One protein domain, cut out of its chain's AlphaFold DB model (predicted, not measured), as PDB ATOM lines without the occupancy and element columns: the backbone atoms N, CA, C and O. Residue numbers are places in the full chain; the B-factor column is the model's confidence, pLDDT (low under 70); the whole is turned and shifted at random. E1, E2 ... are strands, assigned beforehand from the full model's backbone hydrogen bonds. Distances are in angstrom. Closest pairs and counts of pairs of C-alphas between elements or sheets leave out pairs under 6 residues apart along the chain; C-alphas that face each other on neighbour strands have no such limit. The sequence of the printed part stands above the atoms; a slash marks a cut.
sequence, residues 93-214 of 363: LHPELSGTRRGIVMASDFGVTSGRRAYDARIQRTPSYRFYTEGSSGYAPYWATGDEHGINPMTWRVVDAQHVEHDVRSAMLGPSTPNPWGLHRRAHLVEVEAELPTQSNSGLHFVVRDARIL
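AT A GLANCE: This is residues 93 to 214 of the 363 residues of an uncharacterized protein of Deltaproteobacteria bacterium (UniProt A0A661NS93). One strongly twisted sheet of seven strands folds back on itself into two leaves that are face to face, E2 E1 E6 on one side and E3 E5 E4 on the other, with E7 as the hinge; where the leaves come together again, E2 passes close to E3. From this body the loop at residues 115 to 122 sticks out. The 122 printed residues hold seven named strands, E1 to E7 along the chain, and no named helix; the sheet is mixed, in the order E2 E1 E6 E7 E3 E5 E4. The class is all strand, though under half of the residues, 53, are in named strands. The whole is compact, with a radius of gyration of the C-alphas of 13.6 A and spans of 39 by 28 by 28 A.

IN THESE COORDINATES: E1, residues 99 to 107, begins at C-alpha 99 (-54.702, 25.287, 40.167), is 22.4 A long and bends by 67 degrees at residue 102. E2 is residues 129 to 132, 9.9 A, and E3 residues 140 to 144, 12.9 A. E4, residues 151 to 159, is 23.0 A long and bends by 53 degrees at residue 155. E5, residues 165 to 172, 21.3 A, bends by 52 degrees at residue 169. E6, residues 187 to 195, 21.6 A, bends by 68 degrees at residue 191. E7, residues 205 to 213, 20.3 A, bends by 79 degrees at residue 209 and ends at C-alpha 213 (-52.968, 32.126, 25.366).

HOW THE PARTS SIT: E2 is an edge strand, antiparallel to E1, with N 106 and O 130 2.9 A apart; they form a hairpin. E1 and E6 are antiparallel, with N 101 and O 192 at 2.8 A. E6 and E7, a hairpin, are antiparallel, with N 193 and O 210 at 2.9 A. E7 and E3 are parallel, with N 208 and O 142 at 2.7 A. E3 and E5 are antiparallel, with N 143 and O 171 at 2.8 A. E5 and the other edge strand, E4, form an antiparallel hairpin, with N 168 and O 156 at 2.8 A. Between the leaves, the closest C-alphas of E2 and E3 are those of Arg 130 and Ala 140, 5.3 A apart. E2 and E4 are apart.

THE WHOLE: The C-alphas farthest apart are those of Ala 121 and Gln 162, 40.8 A. The printed part has no cut. The links E1 to E2 and E5 to E6 are long, with 21 and 14 residues. The mean pLDDT of the printed part is 79.2; it is under 70 at residues 93 to 96, 110 to 126, 146 to 148 and 199 to 203.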
ATOM      1  N   LEU A  93     -42.590  36.856  46.656       53.94
ATOM      2  CA  LEU A  93     -42.922  35.462  46.362       53.94
ATOM      3  C   LEU A  93     -44.334  35.172  46.883       53.94
ATOM      4  O   LEU A  93     -44.574  35.236  48.085       53.94
ATOM      5  N   HIS A  94     -45.249  34.862  45.972       56.88
ATOM      6  CA  HIS A  94     -46.609  34.414  46.257       56.88
ATOM      7  C   HIS A  94     -46.638  32.878  46.383       56.88
ATOM      8  O   HIS A  94     -46.285  32.183  45.430       56.88
ATOM      9  N   PRO A  95     -47.040  32.324  47.540       55.69
ATOM     10  CA  PRO A  95     -46.916  30.893  47.821       55.69
ATOM     11  C   PRO A  95     -47.984  29.978  47.184       55.69
ATOM     12  O   PRO A  95     -47.941  28.777  47.427       55.69
ATOM     13  N   GLU A  96     -48.910  30.472  46.351       65.56
ATOM     14  CA  GLU A  96     -50.039  29.662  45.849       65.56
ATOM     15  C   GLU A  96     -50.166  29.671  44.315       65.56
ATOM     16  O   GLU A  96     -51.049  30.312  43.740       65.56
ATOM     17  N   LEU A  97     -49.286  28.921  43.644       73.69
ATOM     18  CA  LEU A  97     -49.335  28.697  42.189       73.69
ATOM     19  C   LEU A  97     -50.097  27.430  41.775       73.69
ATOM     20  O   LEU A  97     -50.083  27.095  40.598       73.69
ATOM     21  N   SER A  98     -50.739  26.710  42.698       79.00
ATOM     22  CA  SER A  98     -51.555  25.546  42.341       79.00
ATOM     23  C   SER A  98     -52.921  25.941  41.766       79.00
ATOM     24  O   SER A  98     -53.524  26.946  42.154       79.00
ATOM     25  N   GLY A  99     -53.428  25.109  40.856       85.25
ATOM     26  CA  GLY A  99     -54.702  25.287  40.167       85.25
ATOM     27  C   GLY A  99     -54.620  26.246  38.980       85.25
ATOM     28  O   GLY A  99     -53.551  26.504  38.427       85.25
ATOM     29  N   THR A 100     -55.775  26.769  38.568       90.06
ATOM     30  CA  THR A 100     -55.857  27.711  37.448       90.06
ATOM     31  C   THR A 100     -55.366  29.098  37.866       90.06
ATOM     32  O   THR A 100     -55.831  29.663  38.863       90.06
ATOM     33  N   ARG A 101     -54.438  29.668  37.096       89.44
ATOM     34  CA  ARG A 101     -53.865  31.002  37.319       89.44
ATOM     35  C   ARG A 101     -53.741  31.766  36.016       89.44
ATOM     36  O   ARG A 101     -53.398  31.190  34.989       89.44
ATOM     37  N   ARG A 102     -53.952  33.080  36.064       93.00
ATOM     38  CA  ARG A 102     -53.601  33.978  34.961       93.00
ATOM     39  C   ARG A 102     -52.318  34.720  35.276       93.00
ATOM     40  O   ARG A 102     -52.007  35.022  36.428       93.00
ATOM     41  N   GLY A 103     -51.544  34.980  34.238       93.56
ATOM     42  CA  GLY A 103     -50.279  35.673  34.385       93.56
ATOM     43  C   GLY A 103     -49.573  35.878  33.063       93.56
ATOM     44  O   GLY A 103     -50.032  35.460  32.003       93.56
ATOM     45  N   ILE A 104     -48.433  36.545  33.146       94.81
ATOM     46  CA  ILE A 104     -47.581  36.814  32.002       94.81
ATOM     47  C   ILE A 104     -46.513  35.735  31.927       94.81
ATOM     48  O   ILE A 104     -45.750  35.540  32.872       94.81
ATOM     49  N   VAL A 105     -46.428  35.069  30.786       94.12
ATOM     50  CA  VAL A 105     -45.278  34.254  30.407       94.12
ATOM     51  C   VAL A 105     -44.372  35.114  29.541       94.12
ATOM     52  O   VAL A 105     -44.816  35.623  28.519       94.12
ATOM     53  N   MET A 106     -43.112  35.302  29.935       93.25
ATOM     54  CA  MET A 106     -42.164  36.126  29.180       93.25
ATOM     55  C   MET A 106     -40.761  35.521  29.154       93.25
ATOM     56  O   MET A 106     -40.255  35.040  30.169       93.25
ATOM     57  N   ALA A 107     -40.150  35.525  27.973       89.75
ATOM     58  CA  ALA A 107     -38.849  34.946  27.698       89.75
ATOM     59  C   ALA A 107     -37.729  35.738  28.380       89.75
ATOM     60  O   ALA A 107     -37.772  36.966  28.491       89.75
ATOM     61  N   SER A 108     -36.702  35.026  28.847       79.50
ATOM     62  CA  SER A 108     -35.631  35.621  29.643       79.50
ATOM     63  C   SER A 108     -34.790  36.657  28.886       79.50
ATOM     64  O   SER A 108     -34.187  37.545  29.484       79.50
ATOM     65  N   ASP A 109     -34.748  36.561  27.562       72.81
ATOM     66  CA  ASP A 109     -34.027  37.472  26.675       72.81
ATOM     67  C   ASP A 109     -34.796  38.769  26.365       72.81
ATOM     68  O   ASP A 109     -34.211  39.706  25.825       72.81
ATOM     69  N   PHE A 110     -36.062  38.897  26.783       62.25
ATOM     70  CA  PHE A 110     -36.848  40.138  26.694       62.25
ATOM     71  C   PHE A 110     -36.408  41.205  27.725       62.25
ATOM     72  O   PHE A 110     -37.193  42.026  28.203       62.25
ATOM     73  N   GLY A 111     -35.135  41.172  28.128       55.25
ATOM     74  CA  GLY A 111     -34.592  41.982  29.211       55.25
ATOM     75  C   GLY A 111     -34.939  41.440  30.597       55.25
ATOM     76  O   GLY A 111     -35.209  42.226  31.491       55.25
ATOM     77  N   VAL A 112     -34.961  40.124  30.822       52.81
ATOM     78  CA  VAL A 112     -35.038  39.549  32.179       52.81
ATOM     79  C   VAL A 112     -33.647  39.060  32.557       52.81
ATOM     80  O   VAL A 112     -33.268  37.922  32.288       52.81
ATOM     81  N   THR A 113     -32.850  39.895  33.222       48.19
ATOM     82  CA  THR A 113     -31.608  39.379  33.809       48.19
ATOM     83  C   THR A 113     -31.931  38.705  35.137       48.19
ATOM     84  O   THR A 113     -32.214  39.353  36.147       48.19
ATOM     85  N   SER A 114     -31.898  37.370  35.150       40.34
ATOM     86  CA  SER A 114     -31.848  36.622  36.400       40.34
ATOM     87  C   SER A 114     -30.539  36.988  37.102       40.34
ATOM     88  O   SER A 114     -29.434  36.757  36.612       40.34
ATOM     89  N   GLY A 115     -30.657  37.649  38.249       35.31
ATOM     90  CA  GLY A 115     -29.512  38.018  39.064       35.31
ATOM     91  C   GLY A 115     -28.863  36.776  39.663       35.31
ATOM     92  O   GLY A 115     -29.161  36.430  40.800       35.31
ATOM     93  N   ARG A 116     -27.964  36.104  38.936       33.31
ATOM     94  CA  ARG A 116     -26.914  35.267  39.531       33.31
ATOM     95  C   ARG A 116     -25.815  34.929  38.526       33.31
ATOM     96  O   ARG A 116     -26.067  34.549  37.391       33.31
ATOM     97  N   ARG A 117     -24.584  35.097  39.014       33.59
ATOM     98  CA  ARG A 117     -23.299  34.732  38.406       33.59
ATOM     99  C   ARG A 117     -23.391  33.462  37.558       33.59
ATOM    100  O   ARG A 117     -23.789  32.435  38.092       33.59
ATOM    101  N   ALA A 118     -22.926  33.556  36.313       32.62
ATOM    102  CA  ALA A 118     -22.135  32.535  35.620       32.62
ATOM    103  C   ALA A 118     -22.465  31.065  35.962       32.62
ATOM    104  O   ALA A 118     -21.575  30.299  36.320       32.62
ATOM    105  N   TYR A 119     -23.736  30.678  35.852       32.09
ATOM    106  CA  TYR A 119     -24.125  29.278  35.726       32.09
ATOM    107  C   TYR A 119     -24.356  29.052  34.229       32.09
ATOM    108  O   TYR A 119     -25.354  29.502  33.677       32.09
ATOM    109  N   ASP A 120     -23.324  28.506  33.586       35.41
ATOM    110  CA  ASP A 120     -23.195  28.153  32.171       35.41
ATOM    111  C   ASP A 120     -23.681  29.162  31.117       35.41
ATOM    112  O   ASP A 120     -24.857  29.259  30.767       35.41
ATOM    113  N   ALA A 121     -22.711  29.777  30.434       37.34
ATOM    114  CA  ALA A 121     -22.906  30.522  29.188       37.34
ATOM    115  C   ALA A 121     -23.531  29.686  28.038       37.34
ATOM    116  O   ALA A 121     -23.777  30.226  26.960       37.34
ATOM    117  N   ARG A 122     -23.779  28.380  28.241       36.78
ATOM    118  CA  ARG A 122     -24.539  27.512  27.322       36.78
ATOM    119  C   ARG A 122     -26.041  27.490  27.620       36.78
ATOM    120  O   ARG A 122     -26.814  27.546  26.674       36.78
ATOM    121  N   ILE A 123     -26.459  27.480  28.890       41.84
ATOM    122  CA  ILE A 123     -27.888  27.492  29.270       41.84
ATOM    123  C   ILE A 123     -28.498  28.883  29.038       41.84
ATOM    124  O   ILE A 123     -29.675  29.003  28.722       41.84
ATOM    125  N   GLN A 124     -27.685  29.944  29.097       47.25
ATOM    126  CA  GLN A 124     -28.132  31.318  28.832       47.25
ATOM    127  C   GLN A 124     -28.403  31.641  27.351       47.25
ATOM    128  O   GLN A 124     -28.932  32.715  27.071       47.25
ATOM    129  N   ARG A 125     -28.037  30.774  26.394       51.38
ATOM    130  CA  ARG A 125     -28.238  31.075  24.963       51.38
ATOM    131  C   ARG A 125     -29.646  30.789  24.471       51.38
ATOM    132  O   ARG A 125     -30.055  31.403  23.492       51.38
ATOM    133  N   THR A 126     -30.368  29.892  25.130       66.38
ATOM    134  CA  THR A 126     -31.741  29.573  24.743       66.38
ATOM    135  C   THR A 126     -32.682  30.315  25.685       66.38
ATOM    136  O   THR A 126     -32.678  30.026  26.886       66.38
ATOM    137  N   PRO A 127     -33.458  31.295  25.191       80.38
ATOM    138  CA  PRO A 127     -34.419  32.000  26.019       80.38
ATOM    139  C   PRO A 127     -35.363  31.005  26.684       80.38
ATOM    140  O   PRO A 127     -35.887  30.115  26.022       80.38
ATOM    141  N   SER A 128     -35.578  31.158  27.986       87.38
ATOM    142  CA  SER A 128     -36.559  30.358  28.719       87.38
ATOM    143  C   SER A 128     -37.628  31.269  29.290       87.38
ATOM    144  O   SER A 128     -37.353  32.395  29.712       87.38
ATOM    145  N   TYR A 129     -38.859  30.788  29.292       91.69
ATOM    146  CA  TYR A 129     -39.982  31.507  29.847       91.69
ATOM    147  C   TYR A 129     -39.897  31.618  31.367       91.69
ATOM    148  O   TYR A 129     -39.459  30.710  32.078       91.69
ATOM    149  N   ARG A 130     -40.370  32.758  31.865       92.00
ATOM    150  CA  ARG A 130     -40.672  33.025  33.268       92.00
ATOM    151  C   ARG A 130     -42.136  33.404  33.392       92.00
ATOM    152  O   ARG A 130     -42.659  34.082  32.513       92.00
ATOM    153  N   PHE A 131     -42.767  32.969  34.475       91.19
ATOM    154  CA  PHE A 131     -44.165  33.275  34.766       91.19
ATOM    155  C   PHE A 131     -44.262  34.359  35.834       91.19
ATOM    156  O   PHE A 131     -43.564  34.289  36.846       91.19
ATOM    157  N   TYR A 132     -45.128  35.340  35.616       90.12
ATOM    158  CA  TYR A 132     -45.336  36.477  36.503       90.12
ATOM    159  C   TYR A 132     -46.826  36.682  36.751       90.12
ATOM    160  O   TYR A 132     -47.613  36.755  35.809       90.12
ATOM    161  N   THR A 133     -47.222  36.842  38.007       87.06
ATOM    162  CA  THR A 133     -48.620  37.082  38.387       87.06
ATOM    163  C   THR A 133     -48.666  37.990  39.613       87.06
ATOM    164  O   THR A 133     -47.721  37.981  40.388       87.06
ATOM    165  N   GLU A 134     -49.682  38.840  39.758       81.69
ATOM    166  CA  GLU A 134     -49.951  39.593  41.005       81.69
ATOM    167  C   GLU A 134     -48.734  40.302  41.658       81.69
ATOM    168  O   GLU A 134     -48.500  40.237  42.861       81.69
ATOM    169  N   GLY A 135     -47.904  40.986  40.867       71.81
ATOM    170  CA  GLY A 135     -46.700  41.674  41.347       71.81
ATOM    171  C   GLY A 135     -45.577  40.749  41.832       71.81
ATOM    172  O   GLY A 135     -44.689  41.207  42.553       71.81
ATOM    173  N   SER A 136     -45.605  39.466  41.458       70.94
ATOM    174  CA  SER A 136     -44.624  38.463  41.862       70.94
ATOM    175  C   SER A 136     -43.310  38.535  41.099       70.94
ATOM    176  O   SER A 136     -43.198  39.095  40.003       70.94
ATOM    177  N   SER A 137     -42.289  37.883  41.657       73.38
ATOM    178  CA  SER A 137     -41.036  37.661  40.930       73.38
ATOM    179  C   SER A 137     -41.243  36.561  39.900       73.38
ATOM    180  O   SER A 137     -42.116  35.713  40.080       73.38
ATOM    181  N   GLY A 138     -40.427  36.550  38.845       80.81
ATOM    182  CA  GLY A 138     -40.531  35.546  37.792       80.81
ATOM    183  C   GLY A 138     -40.291  34.131  38.317       80.81
ATOM    184  O   GLY A 138     -39.163  33.775  38.671       80.81
ATOM    185  N   TYR A 139     -41.334  33.310  38.308       85.25
ATOM    186  CA  TYR A 139     -41.259  31.884  38.600       85.25
ATOM    187  C   TYR A 139     -40.691  31.117  37.408       85.25
ATOM    188  O   TYR A 139     -40.722  31.594  36.271       85.25
ATOM    189  N   ALA A 140     -40.147  29.929  37.663       87.75
ATOM    190  CA  ALA A 140     -39.693  29.008  36.628       87.75
ATOM    191  C   ALA A 140     -40.809  27.997  36.291       87.75
ATOM    192  O   ALA A 140     -40.942  27.010  37.021       87.75
ATOM    193  N   PRO A 141     -41.597  28.218  35.220       91.06
ATOM    194  CA  PRO A 141     -42.565  27.237  34.747       91.06
ATOM    195  C   PRO A 141     -41.850  26.054  34.086       91.06
ATOM    196  O   PRO A 141     -41.014  26.238  33.196       91.06
ATOM    197  N   TYR A 142     -42.207  24.844  34.503       92.06
ATOM    198  CA  TYR A 142     -41.880  23.604  33.807       92.06
ATOM    199  C   TYR A 142     -43.137  23.097  33.121       92.06
ATOM    200  O   TYR A 142     -44.138  22.853  33.772       92.06
ATOM    201  N   TRP A 143     -43.108  22.956  31.810       92.94
ATOM    202  CA  TRP A 143     -44.267  22.558  31.023       92.94
ATOM    203  C   TRP A 143     -44.284  21.047  30.907       92.94
ATOM    204  O   TRP A 143     -43.240  20.462  30.630       92.94
ATOM    205  N   ALA A 144     -45.425  20.412  31.161       90.50
ATOM    206  CA  ALA A 144     -45.561  18.971  31.032       90.50
ATOM    207  C   ALA A 144     -45.356  18.569  29.565       90.50
ATOM    208  O   ALA A 144     -46.144  18.942  28.700       90.50
ATOM    209  N   THR A 145     -44.296  17.819  29.280       82.69
ATOM    210  CA  THR A 145     -43.975  17.362  27.923       82.69
ATOM    211  C   THR A 145     -43.940  15.834  27.907       82.69
ATOM    212  O   THR A 145     -43.412  15.201  28.824       82.69
ATOM    213  N   GLY A 146     -44.572  15.217  26.902       69.94
ATOM    214  CA  GLY A 146     -44.574  13.755  26.741       69.94
ATOM    215  C   GLY A 146     -43.226  13.220  26.239       69.94
ATOM    216  O   GLY A 146     -42.799  12.123  26.602       69.94
ATOM    217  N   ASP A 147     -42.541  14.040  25.454       64.38
ATOM    218  CA  ASP A 147     -41.217  13.890  24.869       64.38
ATOM    219  C   ASP A 147     -40.266  14.964  25.441       64.38
ATOM    220  O   ASP A 147     -40.692  15.990  25.971       64.38
ATOM    221  N   GLU A 148     -38.952  14.728  25.414       61.56
ATOM    222  CA  GLU A 148     -37.935  15.587  26.060       61.56
ATOM    223  C   GLU A 148     -37.687  16.922  25.321       61.56
ATOM    224  O   GLU A 148     -36.581  17.465  25.321       61.56
ATOM    225  N   HIS A 149     -38.702  17.473  24.658       73.88
ATOM    226  CA  HIS A 149     -38.596  18.745  23.963       73.88
ATOM    227  C   HIS A 149     -38.539  19.906  24.960       73.88
ATOM    228  O   HIS A 149     -39.449  20.126  25.752       73.88
ATOM    229  N   GLY A 150     -37.450  20.676  24.908       82.12
ATOM    230  CA  GLY A 150     -37.280  21.890  25.699       82.12
ATOM    231  C   GLY A 150     -35.910  22.009  26.347       82.12
ATOM    232  O   GLY A 150     -34.947  21.331  25.995       82.12
ATOM    233  N   ILE A 151     -35.814  22.950  27.276       85.25
ATOM    234  CA  ILE A 151     -34.599  23.293  28.005       85.25
ATOM    235  C   ILE A 151     -34.692  22.661  29.390       85.25
ATOM    236  O   ILE A 151     -35.713  22.790  30.062       85.25
ATOM    237  N   ASN A 152     -33.600  22.044  29.845       84.94
ATOM    238  CA  ASN A 152     -33.507  21.447  31.179       84.94
ATOM    239  C   ASN A 152     -34.662  20.457  31.474       84.94
ATOM    240  O   ASN A 152     -35.448  20.709  32.392       84.94
ATOM    241  N   PRO A 153     -34.807  19.375  30.683       87.62
ATOM    242  CA  PRO A 153     -35.843  18.375  30.914       87.62
ATOM    243  C   PRO A 153     -35.638  17.695  32.272       87.62
ATOM    244  O   PRO A 153     -34.522  17.317  32.632       87.62
ATOM    245  N   MET A 154     -36.718  17.548  33.036       87.69
ATOM    246  CA  MET A 154     -36.725  16.915  34.352       87.69
ATOM    247  C   MET A 154     -38.044  16.190  34.615       87.69
ATOM    248  O   MET A 154     -39.090  16.531  34.060       87.69
ATOM    249  N   THR A 155     -38.002  15.237  35.542       90.56
ATOM    250  CA  THR A 155     -39.199  14.603  36.101       90.56
ATOM    251  C   THR A 155     -39.503  15.206  37.466       90.56
ATOM    252  O   THR A 155     -38.665  15.153  38.368       90.56
ATOM    253  N   TRP A 156     -40.696  15.770  37.624       88.56
ATOM    254  CA  TRP A 156     -41.195  16.279  38.897       88.56
ATOM    255  C   TRP A 156     -42.206  15.323  39.498       88.56
ATOM    256  O   TRP A 156     -43.064  14.814  38.790       88.56
ATOM    257  N   ARG A 157     -42.165  15.161  40.819       90.50
ATOM    258  CA  ARG A 157     -43.279  14.570  41.554       90.50
ATOM    259  C   ARG A 157     -44.260  15.658  41.951       90.50
ATOM    260  O   ARG A 157     -43.864  16.611  42.625       90.50
ATOM    261  N   VAL A 158     -45.511  15.508  41.546       87.31
ATOM    262  CA  VAL A 158     -46.602  16.462  41.777       87.31
ATOM    263  C   VAL A 158     -47.796  15.743  42.398       87.31
ATOM    264  O   VAL A 158     -47.880  14.516  42.355       87.31
ATOM    265  N   VAL A 159     -48.688  16.516  43.009       84.19
ATOM    266  CA  VAL A 159     -49.962  16.041  43.559       84.19
ATOM    267  C   VAL A 159     -51.069  16.693  42.746       84.19
ATOM    268  O   VAL A 159     -51.110  17.922  42.668       84.19
ATOM    269  N   ASP A 160     -51.933  15.879  42.142       79.25
ATOM    270  CA  ASP A 160     -53.079  16.373  41.375       79.25
ATOM    271  C   ASP A 160     -54.224  16.870  42.277       79.25
ATOM    272  O   ASP A 160     -54.184  16.804  43.511       79.25
ATOM    273  N   ALA A 161     -55.298  17.353  41.648       75.69
ATOM    274  CA  ALA A 161     -56.514  17.783  42.337       75.69
ATOM    275  C   ALA A 161     -57.186  16.656  43.154       75.69
ATOM    276  O   ALA A 161     -57.902  16.922  44.124       75.69
ATOM    277  N   GLN A 162     -56.954  15.394  42.791       81.75
ATOM    278  CA  GLN A 162     -57.451  14.198  43.465       81.75
ATOM    279  C   GLN A 162     -56.540  13.751  44.622       81.75
ATOM    280  O   GLN A 162     -56.838  12.750  45.272       81.75
ATOM    281  N   HIS A 163     -55.496  14.523  44.936       80.88
ATOM    282  CA  HIS A 163     -54.506  14.236  45.974       80.88
ATOM    283  C   HIS A 163     -53.686  12.964  45.709       80.88
ATOM    284  O   HIS A 163     -53.209  12.316  46.645       80.88
ATOM    285  N   VAL A 164     -53.506  12.604  44.437       84.69
ATOM    286  CA  VAL A 164     -52.696  11.462  44.012       84.69
ATOM    287  C   VAL A 164     -51.328  11.950  43.539       84.69
ATOM    288  O   VAL A 164     -51.209  12.838  42.691       84.69
ATOM    289  N   GLU A 165     -50.272  11.355  44.098       89.69
ATOM    290  CA  GLU A 165     -48.901  11.620  43.666       89.69
ATOM    291  C   GLU A 165     -48.593  10.917  42.348       89.69
ATOM    292  O   GLU A 165     -48.811   9.711  42.201       89.69
ATOM    293  N   HIS A 166     -48.009  11.656  41.412       88.81
ATOM    294  CA  HIS A 166     -47.512  11.093  40.168       88.81
ATOM    295  C   HIS A 166     -46.269  11.838  39.672       88.81
ATOM    296  O   HIS A 166     -45.992  12.979  40.051       88.81
ATOM    297  N   ASP A 167     -45.488  11.152  38.840       91.25
ATOM    298  CA  ASP A 167     -44.283  11.700  38.232       91.25
ATOM    299  C   ASP A 167     -44.635  12.297  36.857       91.25
ATOM    300  O   ASP A 167     -45.163  11.613  35.978       91.25
ATOM    301  N   VAL A 168     -44.326  13.577  36.659       90.00
ATOM    302  CA  VAL A 168     -44.567  14.326  35.424       90.00
ATOM    303  C   VAL A 168     -43.241  14.692  34.780       90.00
ATOM    304  O   VAL A 168     -42.422  15.409  35.361       90.00
ATOM    305  N   ARG A 169     -43.041  14.223  33.549       91.06
ATOM    306  CA  ARG A 169     -41.956  14.699  32.686       91.06
ATOM    307  C   ARG A 169     -42.265  16.107  32.209       91.06
ATOM    308  O   ARG A 169     -43.401  16.423  31.860       91.06
ATOM    309  N   SER A 170     -41.256  16.960  32.239       91.69
ATOM    310  CA  SER A 170     -41.431  18.371  31.940       91.69
ATOM    311  C   SER A 170     -40.140  19.027  31.484       91.69
ATOM    312  O   SER A 170     -39.049  18.557  31.808       91.69
ATOM    313  N   ALA A 171     -40.258  20.161  30.808       91.88
ATOM    314  CA  ALA A 171     -39.121  20.984  30.430       91.88
ATOM    315  C   ALA A 171     -39.469  22.472  30.522       91.88
ATOM    316  O   ALA A 171     -40.633  22.873  30.483       91.88
ATOM    317  N   MET A 172     -38.453  23.324  30.633       91.75
ATOM    318  CA  MET A 172     -38.641  24.754  30.419       91.75
ATOM    319  C   MET A 172     -38.755  25.022  28.918       91.75
ATOM    320  O   MET A 172     -37.982  24.490  28.124       91.75
ATOM    321  N   LEU A 173     -39.686  25.884  28.526       91.56
ATOM    322  CA  LEU A 173     -39.880  26.253  27.124       91.56
ATOM    323  C   LEU A 173     -39.371  27.667  26.863       91.56
ATOM    324  O   LEU A 173     -39.304  28.490  27.777       91.56
ATOM    325  N   GLY A 174     -39.042  27.943  25.608       90.81
ATOM    326  CA  GLY A 174     -38.821  29.282  25.078       90.81
ATOM    327  C   GLY A 174     -39.625  29.518  23.798       90.81
ATOM    328  O   GLY A 174     -40.255  28.587  23.298       90.81
ATOM    329  N   PRO A 175     -39.561  30.730  23.218       90.81
ATOM    330  CA  PRO A 175     -40.279  31.070  21.984       90.81
ATOM    331  C   PRO A 175     -39.945  30.169  20.789       90.81
ATOM    332  O   PRO A 175     -40.780  29.942  19.921       90.81
ATOM    333  N   SER A 176     -38.722  29.634  20.750       89.75
ATOM    334  CA  SER A 176     -38.262  28.723  19.700       89.75
ATOM    335  C   SER A 176     -38.537  27.248  19.998       89.75
ATOM    336  O   SER A 176     -38.186  26.398  19.184       89.75
ATOM    337  N   THR A 177     -39.076  26.911  21.172       89.38
ATOM    338  CA  THR A 177     -39.380  25.522  21.522       89.38
ATOM    339  C   THR A 177     -40.728  25.135  20.914       89.38
ATOM    340  O   THR A 177     -41.725  25.790  21.231       89.38
ATOM    341  N   PRO A 178     -40.803  24.081  20.080       88.25
ATOM    342  CA  PRO A 178     -42.081  23.547  19.619       88.25
ATOM    343  C   PRO A 178     -42.962  23.194  20.815       88.25
ATOM    344  O   PRO A 178     -42.501  22.561  21.763       88.25
ATOM    345  N   ASN A 179     -44.209  23.653  20.808       89.69
ATOM    346  CA  ASN A 179     -45.138  23.414  21.902       89.69
ATOM    347  C   ASN A 179     -46.588  23.463  21.396       89.69
ATOM    348  O   ASN A 179     -46.872  24.225  20.470       89.69
ATOM    349  N   PRO A 180     -47.502  22.682  21.996       89.62
ATOM    350  CA  PRO A 180     -48.892  22.600  21.545       89.62
ATOM    351  C   PRO A 180     -49.733  23.836  21.906       89.62
ATOM    352  O   PRO A 180     -50.830  23.995  21.379       89.62
ATOM    353  N   TRP A 181     -49.240  24.709  22.791       90.62
ATOM    354  CA  TRP A 181     -49.990  25.856  23.319       90.62
ATOM    355  C   TRP A 181     -49.824  27.147  22.517       90.62
ATOM    356  O   TRP A 181     -50.449  28.151  22.851       90.62
ATOM    357  N   GLY A 182     -48.978  27.158  21.485       91.00
ATOM    358  CA  GLY A 182     -48.796  28.333  20.635       91.00
ATOM    359  C   GLY A 182     -47.810  29.383  21.170       91.00
ATOM    360  O   GLY A 182     -47.837  30.537  20.734       91.00
ATOM    361  N   LEU A 183     -46.949  29.045  22.139       91.75
ATOM    362  CA  LEU A 183     -46.038  29.996  22.801       91.75
ATOM    363  C   LEU A 183     -44.837  30.370  21.917       91.75
ATOM    364  O   LEU A 183     -43.699  30.017  22.225       91.75
ATOM    365  N   HIS A 184     -45.081  31.091  20.825       90.81
ATOM    366  CA  HIS A 184     -44.061  31.437  19.821       90.81
ATOM    367  C   HIS A 184     -43.529  32.873  19.941       90.81
ATOM    368  O   HIS A 184     -42.463  33.198  19.424       90.81
ATOM    369  N   ARG A 185     -44.274  33.748  20.621       93.62
ATOM    370  CA  ARG A 185     -43.877  35.134  20.923       93.62
ATOM    371  C   ARG A 185     -43.063  35.229  22.199       93.62
ATOM    372  O   ARG A 185     -43.160  34.364  23.058       93.62
ATOM    373  N   ARG A 186     -42.311  36.311  22.387       94.06
ATOM    374  CA  ARG A 186     -41.477  36.455  23.590       94.06
ATOM    375  C   ARG A 186     -42.263  36.782  24.856       94.06
ATOM    376  O   ARG A 186     -41.714  36.605  25.941       94.06
ATOM    377  N   ALA A 187     -43.505  37.243  24.747       95.19
ATOM    378  CA  ALA A 187     -44.375  37.479  25.891       95.19
ATOM    379  C   ALA A 187     -45.841  37.195  25.546       95.19
ATOM    380  O   ALA A 187     -46.277  37.545  24.452       95.19
ATOM    381  N   HIS A 188     -46.575  36.612  26.494       96.44
ATOM    382  CA  HIS A 188     -47.998  36.282  26.381       96.44
ATOM    383  C   HIS A 188     -48.704  36.490  27.720       96.44
ATOM    384  O   HIS A 188     -48.142  36.166  28.770       96.44
ATOM    385  N   LEU A 189     -49.951  36.948  27.697       96.50
ATOM    386  CA  LEU A 189     -50.920  36.701  28.756       96.50
ATOM    387  C   LEU A 189     -51.455  35.284  28.576       96.50
ATOM    388  O   LEU A 189     -51.981  34.925  27.521       96.50
ATOM    389  N   VAL A 190     -51.338  34.483  29.625       96.56
ATOM    390  CA  VAL A 190     -51.801  33.099  29.632       96.56
ATOM    391  C   VAL A 190     -52.701  32.841  30.828       96.56
ATOM    392  O   VAL A 190     -52.563  33.456  31.886       96.56
ATOM    393  N   GLU A 191     -53.595  31.881  30.659       95.69
ATOM    394  CA  GLU A 191     -54.195  31.124  31.746       95.69
ATOM    395  C   GLU A 191     -53.506  29.759  31.784       95.69
ATOM    396  O   GLU A 191     -53.405  29.111  30.747       95.69
ATOM    397  N   VAL A 192     -52.992  29.348  32.940       93.75
ATOM    398  CA  VAL A 192     -52.294  28.073  33.137       93.75
ATOM    399  C   VAL A 192     -52.999  27.251  34.200       93.75
ATOM    400  O   VAL A 192     -53.465  27.798  35.199       93.75
ATOM    401  N   GLU A 193     -53.038  25.940  34.008       92.38
ATOM    402  CA  GLU A 193     -53.309  24.978  35.069       92.38
ATOM    403  C   GLU A 193     -51.974  24.466  35.603       92.38
ATOM    404  O   GLU A 193     -51.173  23.886  34.864       92.38
ATOM    405  N   ALA A 194     -51.713  24.737  36.879       90.00
ATOM    406  CA  ALA A 194     -50.417  24.514  37.490       90.00
ATOM    407  C   ALA A 194     -50.490  23.614  38.728       90.00
ATOM    408  O   ALA A 194     -51.406  23.696  39.545       90.00
ATOM    409  N   GLU A 195     -49.466  22.789  38.899       86.88
ATOM    410  CA  GLU A 195     -49.280  21.910  40.049       86.88
ATOM    411  C   GLU A 195     -47.956  22.227  40.746       86.88
ATOM    412  O   GLU A 195     -46.946  22.576  40.119       86.88
ATOM    413  N   LEU A 196     -47.952  22.108  42.074       83.25
ATOM    414  CA  LEU A 196     -46.760  22.335  42.881       83.25
ATOM    415  C   LEU A 196     -45.994  21.017  43.061       83.25
ATOM    416  O   LEU A 196     -46.571  20.034  43.530       83.25
ATOM    417  N   PRO A 197     -44.685  20.978  42.749       83.06
ATOM    418  CA  PRO A 197     -43.886  19.796  43.002       83.06
ATOM    419  C   PRO A 197     -43.713  19.565  44.502       83.06
ATOM    420  O   PRO A 197     -43.328  20.482  45.233       83.06
ATOM    421  N   THR A 198     -43.875  18.321  44.953       77.81
ATOM    422  CA  THR A 198     -43.708  17.939  46.369       77.81
ATOM    423  C   THR A 198     -42.266  18.084  46.860       77.81
ATOM    424  O   THR A 198     -42.022  18.206  48.057       77.81
ATOM    425  N   GLN A 199     -41.300  18.118  45.935       69.94
ATOM    426  CA  GLN A 199     -39.861  18.231  46.213       69.94
ATOM    427  C   GLN A 199     -39.270  19.604  45.834       69.94
ATOM    428  O   GLN A 199     -38.050  19.764  45.755       69.94
ATOM    429  N   SER A 200     -40.101  20.618  45.565       66.12
ATOM    430  CA  SER A 200     -39.611  21.951  45.193       66.12
ATOM    431  C   SER A 200     -39.015  22.672  46.407       66.12
ATOM    432  O   SER A 200     -39.729  23.177  47.267       66.12
ATOM    433  N   ASN A 201     -37.683  22.776  46.461       53.62
ATOM    434  CA  ASN A 201     -36.936  23.327  47.604       53.62
ATOM    435  C   ASN A 201     -37.140  24.838  47.873       53.62
ATOM    436  O   ASN A 201     -36.407  25.415  48.673       53.62
ATOM    437  N   SER A 202     -38.068  25.519  47.192       59.59
ATOM    438  CA  SER A 202     -38.216  26.979  47.333       59.59
ATOM    439  C   SER A 202     -39.523  27.595  46.816       59.59
ATOM    440  O   SER A 202     -39.629  28.817  46.821       59.59
ATOM    441  N   GLY A 203     -40.496  26.812  46.325       64.88
ATOM    442  CA  GLY A 203     -41.716  27.370  45.710       64.88
ATOM    443  C   GLY A 203     -41.468  28.188  44.428       64.88
ATOM    444  O   GLY A 203     -42.372  28.837  43.920       64.88
ATOM    445  N   LEU A 204     -40.240  28.165  43.892       74.62
ATOM    446  CA  LEU A 204     -39.837  28.896  42.681       74.62
ATOM    447  C   LEU A 204     -40.154  28.149  41.380       74.62
ATOM    448  O   LEU A 204     -40.020  28.716  40.293       74.62
ATOM    449  N   HIS A 205     -40.525  26.877  41.499       84.56
ATOM    450  CA  HIS A 205     -40.797  25.963  40.400       84.56
ATOM    451  C   HIS A 205     -42.216  25.433  40.524       84.56
ATOM    452  O   HIS A 205     -42.633  25.064  41.624       84.56
ATOM    453  N   PHE A 206     -42.903  25.353  39.393       87.81
ATOM    454  CA  PHE A 206     -44.217  24.737  39.277       87.81
ATOM    455  C   PHE A 206     -44.341  24.048  37.922       87.81
ATOM    456  O   PHE A 206     -43.611  24.389  36.983       87.81
ATOM    457  N   VAL A 207     -45.234  23.067  37.843       90.88
ATOM    458  CA  VAL A 207     -45.485  22.297  36.627       90.88
ATOM    459  C   VAL A 207     -46.763  22.802  35.975       90.88
ATOM    460  O   VAL A 207     -47.810  22.785  36.606       90.88
ATOM    461  N   VAL A 208     -46.683  23.254  34.727       93.00
ATOM    462  CA  VAL A 208     -47.834  23.617  33.898       93.00
ATOM    463  C   VAL A 208     -48.329  22.364  33.191       93.00
ATOM    464  O   VAL A 208     -47.583  21.757  32.421       93.00
ATOM    465  N   ARG A 209     -49.573  21.970  33.462       90.69
ATOM    466  CA  ARG A 209     -50.236  20.816  32.837       90.69
ATOM    467  C   ARG A 209     -50.952  21.213  31.558       90.69
ATOM    468  O   ARG A 209     -50.878  20.488  30.571       90.69
ATOM    469  N   ASP A 210     -51.583  22.379  31.582       92.44
ATOM    470  CA  ASP A 210     -52.248  22.961  30.430       92.44
ATOM    471  C   ASP A 210     -52.140  24.488  30.445       92.44
ATOM    472  O   ASP A 210     -51.911  25.106  31.492       92.44
ATOM    473  N   ALA A 211     -52.295  25.102  29.278       94.62
ATOM    474  CA  ALA A 211     -52.334  26.542  29.147       94.62
ATOM    475  C   ALA A 211     -53.172  27.010  27.966       94.62
ATOM    476  O   ALA A 211     -53.338  26.339  26.952       94.62
ATOM    477  N   ARG A 212     -53.625  28.251  28.069       96.19
ATOM    478  CA  ARG A 212     -54.307  28.957  26.997       96.19
ATOM    479  C   ARG A 212     -53.759  30.367  26.886       96.19
ATOM    480  O   ARG A 212     -53.768  31.114  27.865       96.19
ATOM    481  N   ILE A 213     -53.328  30.742  25.686       96.62
ATOM    482  CA  ILE A 213     -52.968  32.126  25.366       96.62
ATOM    483  C   ILE A 213     -54.249  32.962  25.308       96.62
ATOM    484  O   ILE A 213     -55.236  32.571  24.685       96.62
ATOM    485  N   LEU A 214     -54.236  34.102  25.993       95.88
ATOM    486  CA  LEU A 214     -55.356  35.041  26.047       95.88
ATOM    487  C   LEU A 214     -55.132  36.282  25.170       95.88
ATOM    488  O   LEU A 214     -56.101  36.986  24.888       95.88
TER     489      LEU A 214